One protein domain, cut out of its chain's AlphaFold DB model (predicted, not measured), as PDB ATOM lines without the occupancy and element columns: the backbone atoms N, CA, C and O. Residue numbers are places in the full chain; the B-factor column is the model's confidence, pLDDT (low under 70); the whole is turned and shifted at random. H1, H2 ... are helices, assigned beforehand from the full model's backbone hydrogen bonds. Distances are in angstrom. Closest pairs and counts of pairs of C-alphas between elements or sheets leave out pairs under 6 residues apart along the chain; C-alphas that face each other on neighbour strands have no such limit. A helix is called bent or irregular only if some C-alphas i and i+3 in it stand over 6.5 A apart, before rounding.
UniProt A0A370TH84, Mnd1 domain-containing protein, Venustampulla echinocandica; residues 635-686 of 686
ATOM      1  N   ASP A 635     250.458 311.537 239.477       82.75
ATOM      2  CA  ASP A 635     251.269 312.682 239.040       82.75
ATOM      3  C   ASP A 635     251.790 313.503 240.232       82.75
ATOM      4  O   ASP A 635     252.911 314.018 240.216       82.75
ATOM      5  N   ARG A 636     250.986 313.621 241.298       83.94
ATOM      6  CA  ARG A 636     251.409 314.258 242.553       83.94
ATOM      7  C   ARG A 636     252.480 313.441 243.267       83.94
ATOM      8  O   ARG A 636     253.451 314.033 243.724       83.94
ATOM      9  N   ALA A 637     252.305 312.126 243.363       81.44
ATOM     10  CA  ALA A 637     253.264 311.243 244.018       81.44
ATOM     11  C   ALA A 637     254.624 311.279 243.303       81.44
ATOM     12  O   ALA A 637     255.628 311.540 243.954       81.44
ATOM     13  N   MET A 638     254.637 311.167 241.968       82.06
ATOM     14  CA  MET A 638     255.856 311.293 241.152       82.06
ATOM     15  C   MET A 638     256.574 312.626 241.383       82.06
ATOM     16  O   MET A 638     257.771 312.648 241.636       82.06
ATOM     17  N   ARG A 639     255.838 313.745 241.392       85.44
ATOM     18  CA  ARG A 639     256.427 315.068 241.650       85.44
ATOM     19  C   ARG A 639     257.091 315.164 243.024       85.44
ATOM     20  O   ARG A 639     258.100 315.849 243.171       85.44
ATOM     21  N   TRP A 640     256.504 314.543 244.043       84.12
ATOM     22  CA  TRP A 640     257.104 314.519 245.374       84.12
ATOM     23  C   TRP A 640     258.332 313.611 245.430       84.12
ATOM     24  O   TRP A 640     259.311 314.013 246.052       84.12
ATOM     25  N   THR A 641     258.325 312.472 244.734       85.25
ATOM     26  CA  THR A 641     259.513 311.620 244.564       85.25
ATOM     27  C   THR A 641     260.661 312.398 243.917       85.25
ATOM     28  O   THR A 641     261.727 312.496 244.520       85.25
ATOM     29  N   ASP A 642     260.416 313.072 242.785       84.44
ATOM     30  CA  ASP A 642     261.424 313.893 242.090       84.44
ATOM     31  C   ASP A 642     262.015 314.978 243.008       84.44
ATOM     32  O   ASP A 642     263.223 315.226 243.029       84.44
ATOM     33  N   ASN A 643     261.161 315.637 243.798       88.00
ATOM     34  CA  ASN A 643     261.598 316.657 244.749       88.00
ATOM     35  C   ASN A 643     262.490 316.071 245.850       88.00
ATOM     36  O   ASN A 643     263.458 316.716 246.259       88.00
ATOM     37  N   ILE A 644     262.166 314.877 246.350       85.81
ATOM     38  CA  ILE A 644     262.941 314.213 247.401       85.81
ATOM     39  C   ILE A 644     264.302 313.762 246.854       85.81
ATOM     40  O   ILE A 644     265.316 314.016 247.502       85.81
ATOM     41  N   GLU A 645     264.358 313.210 245.642       83.06
ATOM     42  CA  GLU A 645     265.618 312.846 244.977       83.06
ATOM     43  C   GLU A 645     266.497 314.073 244.681       83.06
ATOM     44  O   GLU A 645     267.722 314.047 244.846       83.06
ATOM     45  N   ALA A 646     265.887 315.199 244.299       85.06
ATOM     46  CA  ALA A 646     266.606 316.457 244.114       85.06
ATOM     47  C   ALA A 646     267.232 316.957 245.430       85.06
ATOM     48  O   ALA A 646     268.372 317.434 245.437       85.06
ATOM     49  N   ILE A 647     266.510 316.823 246.548       84.69
ATOM     50  CA  ILE A 647     267.008 317.157 247.888       84.69
ATOM     51  C   ILE A 647     268.130 316.198 248.302       84.69
ATOM     52  O   ILE A 647     269.159 316.654 248.799       84.69
ATOM     53  N   GLU A 648     267.982 314.898 248.056       83.56
ATOM     54  CA  GLU A 648     269.017 313.897 248.324       83.56
ATOM     55  C   GLU A 648     270.318 314.225 247.580       83.56
ATOM     56  O   GLU A 648     271.390 314.294 248.186       83.56
ATOM     57  N   SER A 649     270.224 314.507 246.278       83.88
ATOM     58  CA  SER A 649     271.366 314.896 245.446       83.88
ATOM     59  C   SER A 649     272.032 316.177 245.959       83.88
ATOM     60  O   SER A 649     273.262 316.272 246.035       83.88
ATOM     61  N   PHE A 650     271.235 317.159 246.391       84.50
ATOM     62  CA  PHE A 650     271.745 318.381 247.009       84.50
ATOM     63  C   PHE A 650     272.504 318.099 248.317       84.50
ATOM     64  O   PHE A 650     273.616 318.596 248.499       84.50
ATOM     65  N   ILE A 651     271.954 317.261 249.199       82.50
ATOM     66  CA  ILE A 651     272.571 316.885 250.480       82.50
ATOM     67  C   ILE A 651     273.860 316.083 250.261       82.50
ATOM     68  O   ILE A 651     274.866 316.338 250.932       82.50
ATOM     69  N   ALA A 652     273.873 315.153 249.303       82.00
ATOM     70  CA  ALA A 652     275.058 314.376 248.950       82.00
ATOM     71  C   ALA A 652     276.195 315.277 248.434       82.00
ATOM     72  O   ALA A 652     277.353 315.102 248.822       82.00
ATOM     73  N   ASN A 653     275.865 316.289 247.624       83.56
ATOM     74  CA  ASN A 653     276.830 317.286 247.155       83.56
ATOM     75  C   ASN A 653     277.355 318.180 248.288       83.56
ATOM     76  O   ASN A 653     278.528 318.550 248.279       83.56
ATOM     77  N   LEU A 654     276.511 318.521 249.268       82.19
ATOM     78  CA  LEU A 654     276.888 319.388 250.388       82.19
ATOM     79  C   LEU A 654     277.805 318.687 251.402       82.19
ATOM     80  O   LEU A 654     278.692 319.310 251.981       82.19
ATOM     81  N   THR A 655     277.559 317.400 251.646       77.44
ATOM     82  CA  THR A 655     278.255 316.611 252.674       77.44
ATOM     83  C   THR A 655     279.537 315.960 252.163       77.44
ATOM     84  O   THR A 655     280.432 315.692 252.962       77.44
ATOM     85  N   GLY A 656     279.645 315.696 250.853       76.94
ATOM     86  CA  GLY A 656     280.779 314.981 250.253       76.94
ATOM     87  C   GLY A 656     280.904 313.517 250.700       76.94
ATOM     88  O   GLY A 656     281.852 312.837 250.312       76.94
ATOM     89  N   ASP A 657     279.948 313.034 251.497       81.25
ATOM     90  CA  ASP A 657     279.923 311.715 252.118       81.25
ATOM     91  C   ASP A 657     278.555 311.070 251.875       81.25
ATOM     92  O   ASP A 657     277.554 311.378 252.529       81.25
ATOM     93  N   ARG A 658     278.523 310.153 250.904       77.19
ATOM     94  CA  ARG A 658     277.298 309.455 250.493       77.19
ATOM     95  C   ARG A 658     276.701 308.593 251.607       77.19
ATOM     96  O   ARG A 658     275.488 308.414 251.616       77.19
ATOM     97  N   ALA A 659     277.508 308.086 252.542       79.31
ATOM     98  CA  ALA A 659     277.001 307.253 253.634       79.31
ATOM     99  C   ALA A 659     276.158 308.085 254.609       79.31
ATOM    100  O   ALA A 659     275.081 307.672 255.028       79.31
ATOM    101  N   ARG A 660     276.610 309.309 254.891       80.12
ATOM    102  CA  ARG A 660     275.925 310.230 255.800       80.12
ATOM    103  C   ARG A 660     274.651 310.826 255.201       80.12
ATOM    104  O   ARG A 660     273.688 311.067 255.925       80.12
ATOM    105  N   ALA A 661     274.630 311.045 253.885       80.88
ATOM    106  CA  ALA A 661     273.414 311.423 253.166       80.88
ATOM    107  C   ALA A 661     272.363 310.299 253.224       80.88
ATOM    108  O   ALA A 661     271.209 310.568 253.548       80.88
ATOM    109  N   ALA A 662     272.772 309.043 253.013       82.06
ATOM    110  CA  ALA A 662     271.874 307.892 253.089       82.06
ATOM    111  C   ALA A 662     271.303 307.667 254.504       82.06
ATOM    112  O   ALA A 662     270.114 307.388 254.636       82.06
ATOM    113  N   GLU A 663     272.100 307.848 255.565       83.12
ATOM    114  CA  GLU A 663     271.608 307.793 256.955       83.12
ATOM    115  C   GLU A 663     270.549 308.865 257.240       83.12
ATOM    116  O   GLU A 663     269.532 308.591 257.882       83.12
ATOM    117  N   LEU A 664     270.757 310.090 256.742       83.94
ATOM    118  CA  LEU A 664     269.796 311.176 256.911       83.94
ATOM    119  C   LEU A 664     268.488 310.870 256.172       83.94
ATOM    120  O   LEU A 664     267.412 310.998 256.758       83.94
ATOM    121  N   MET A 665     268.575 310.416 254.923       85.19
ATOM    122  CA  MET A 665     267.407 310.026 254.131       85.19
ATOM    123  C   MET A 665     266.638 308.878 254.791       85.19
ATOM    124  O   MET A 665     265.429 308.984 254.966       85.19
ATOM    125  N   GLN A 666     267.327 307.848 255.287       84.38
ATOM    126  CA  GLN A 666     266.699 306.745 256.017       84.38
ATOM    127  C   GLN A 666     266.026 307.211 257.319       84.38
ATOM    128  O   GLN A 666     264.928 306.765 257.642       84.38
ATOM    129  N   SER A 667     266.629 308.159 258.046       84.25
ATOM    130  CA  SER A 667     266.026 308.725 259.263       84.25
ATOM    131  C   SER A 667     264.776 309.574 258.998       84.25
ATOM    132  O   SER A 667     263.931 309.709 259.882       84.25
ATOM    133  N   THR A 668     264.652 310.138 257.791       83.69
ATOM    134  CA  THR A 668     263.574 311.076 257.435       83.69
ATOM    135  C   THR A 668     262.438 310.385 256.678       83.69
ATOM    136  O   THR A 668     261.269 310.670 256.928       83.69
ATOM    137  N   CYS A 669     262.772 309.468 255.770       82.25
ATOM    138  CA  CYS A 669     261.834 308.743 254.911       82.25
ATOM    139  C   CYS A 669     261.448 307.357 255.463       82.25
ATOM    140  O   CYS A 669     260.514 306.740 254.955       82.25
ATOM    141  N   GLY A 670     262.127 306.867 256.507       83.88
ATOM    142  CA  GLY A 670     261.817 305.591 257.153       83.88
ATOM    143  C   GLY A 670     261.989 304.388 256.221       83.88
ATOM    144  O   GLY A 670     262.907 304.349 255.402       83.88
ATOM    145  N   ASP A 671     261.086 303.412 256.335       81.94
ATOM    146  CA  ASP A 671     261.129 302.147 255.584       81.94
ATOM    147  C   ASP A 671     260.899 302.311 254.070       81.94
ATOM    148  O   ASP A 671     261.081 301.354 253.312       81.94
ATOM    149  N   GLU A 672     260.490 303.498 253.616       81.94
ATOM    150  CA  GLU A 672     260.278 303.816 252.199       81.94
ATOM    151  C   GLU A 672     261.578 304.154 251.458       81.94
ATOM    152  O   GLU A 672     261.589 304.188 250.230       81.94
ATOM    153  N   TYR A 673     262.684 304.365 252.178       81.50
ATOM    154  CA  TYR A 673     263.995 304.647 251.599       81.50
ATOM    155  C   TYR A 673     264.970 303.491 251.854       81.50
ATOM    156  O   TYR A 673     265.289 303.150 252.997       81.50
ATOM    157  N   VAL A 674     265.459 302.885 250.775       81.88
ATOM    158  CA  VAL A 674     266.377 301.744 250.791       81.88
ATOM    159  C   VAL A 674     267.797 302.237 250.522       81.88
ATOM    160  O   VAL A 674     268.109 302.787 249.466       81.88
ATOM    161  N   VAL A 675     268.691 302.025 251.489       76.62
ATOM    162  CA  VAL A 675     270.088 302.471 251.406       76.62
ATOM    163  C   VAL A 675     270.785 301.826 250.203       76.62
ATOM    164  O   VAL A 675     270.962 300.612 250.156       76.62
ATOM    165  N   GLY A 676     271.213 302.658 249.250       72.81
ATOM    166  CA  GLY A 676     271.875 302.233 248.011       72.81
ATOM    167  C   GLY A 676     270.944 302.047 246.808       72.81
ATOM    168  O   GLY A 676     271.451 301.986 245.689       72.81
ATOM    169  N   GLU A 677     269.625 302.016 247.019       74.81
ATOM    170  CA  GLU A 677     268.606 301.868 245.964       74.81
ATOM    171  C   GLU A 677     267.691 303.101 245.829       74.81
ATOM    172  O   GLU A 677     267.162 303.328 244.748       74.81
ATOM    173  N   GLY A 678     267.573 303.940 246.867       77.88
ATOM    174  CA  GLY A 678     266.754 305.160 246.855       77.88
ATOM    175  C   GLY A 678     265.354 304.946 247.439       77.88
ATOM    176  O   GLY A 678     265.138 304.033 248.238       77.88
ATOM    177  N   LEU A 679     264.397 305.809 247.083       81.81
ATOM    178  CA  LEU A 679     262.991 305.604 247.450       81.81
ATOM    179  C   LEU A 679     262.433 304.368 246.733       81.81
ATOM    180  O   LEU A 679     262.726 304.141 245.563       81.81
ATOM    181  N   LYS A 680     261.608 303.579 247.424       80.75
ATOM    182  CA  LYS A 680     260.916 302.441 246.810       80.75
ATOM    183  C   LYS A 680     260.054 302.904 245.638       80.75
ATOM    184  O   LYS A 680     259.314 303.883 245.742       80.75
ATOM    185  N   ASP A 681     260.093 302.134 244.554       69.44
ATOM    186  CA  ASP A 681     259.202 302.343 243.419       69.44
ATOM    187  C   ASP A 681     257.737 302.247 243.861       69.44
ATOM    188  O   ASP A 681     257.316 301.299 244.532       69.44
ATOM    189  N   LEU A 682     256.933 303.218 243.420       65.12
ATOM    190  CA  LEU A 682     255.484 303.187 243.579       65.12
ATOM    191  C   LEU A 682     254.915 302.065 242.701       65.12
ATOM    192  O   LEU A 682     254.613 302.251 241.519       65.12
ATOM    193  N   CYS A 683     254.789 300.875 243.279       55.56
ATOM    194  CA  CYS A 683     254.266 299.704 242.593       55.56
ATOM    195  C   CYS A 683     252.737 299.812 242.493       55.56
ATOM    196  O   CYS A 683     251.996 299.379 243.374       55.56
ATOM    197  N   PHE A 684     252.251 300.435 241.420       56.34
ATOM    198  CA  PHE A 684     250.828 300.456 241.098       56.34
ATOM    199  C   PHE A 684     250.465 299.125 240.428       56.34
ATOM    200  O   PHE A 684     250.627 298.978 239.216       56.34
ATOM    201  N   THR A 685     250.014 298.138 241.200       44.50
ATOM    202  CA  THR A 685     249.365 296.955 240.619       44.50
ATOM    203  C   THR A 685     248.087 297.408 239.921       44.50
ATOM    204  O   THR A 685     247.215 297.983 240.574       44.50
ATOM    205  N   ALA A 686     248.046 297.222 238.600       41.22
ATOM    206  CA  ALA A 686     246.916 297.562 237.739       41.22
ATOM    207  C   ALA A 686     245.689 296.688 238.012       41.22
ATOM    208  O   ALA A 686     245.886 295.491 238.333       41.22
TER     209      ALA A 686
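This is residues 635 to 686 of the 686 residues of the protein "Mnd1 domain-containing protein" of Venustampulla echinocandica (UniProt A0A370TH84). A helical hairpin: the long helix H1 leads through a tight turn into the shorter H2, which folds back beside its later part. Residues 673 to 686 follow as a tail with no named element, in which residues 673 to 674 pair antiparallel with 678 to 679. The printed part has 52 residues, H1 then H2 and no named strand, class all helix. It is a rod, 40 by 19 by 15 A, only just compact, close to loose, with a radius of gyration of the C-alphas of 11.7 A.

H1, residues 635 to 655, spans 30.5 A from C-alpha 635 at (251.269, 312.682, 239.040). H2, residues 658 to 672, spans 18.0 A and ends at C-alpha 672 at (260.278, 303.816, 252.199). H2 is irregular: C-alphas 668 and 671 are 9.4 A apart.

H1, with residues 648 to 655 alone, touches H2; the closest C-alphas, of Ala 652 and Ala 661, are 5.4 A apart. This hairpin has a shallow tilt of 27 degrees, opposite ways. Every O i to N i+4 pair is within hydrogen-bond range in H1, and 9 of 11 in H2.

The C-alphas farthest apart, of Gly 656 and Ala 686, the chain's last residue, are 40.1 A apart. The printed part has no cut. Residues 681 to 686 have pLDDT under 70.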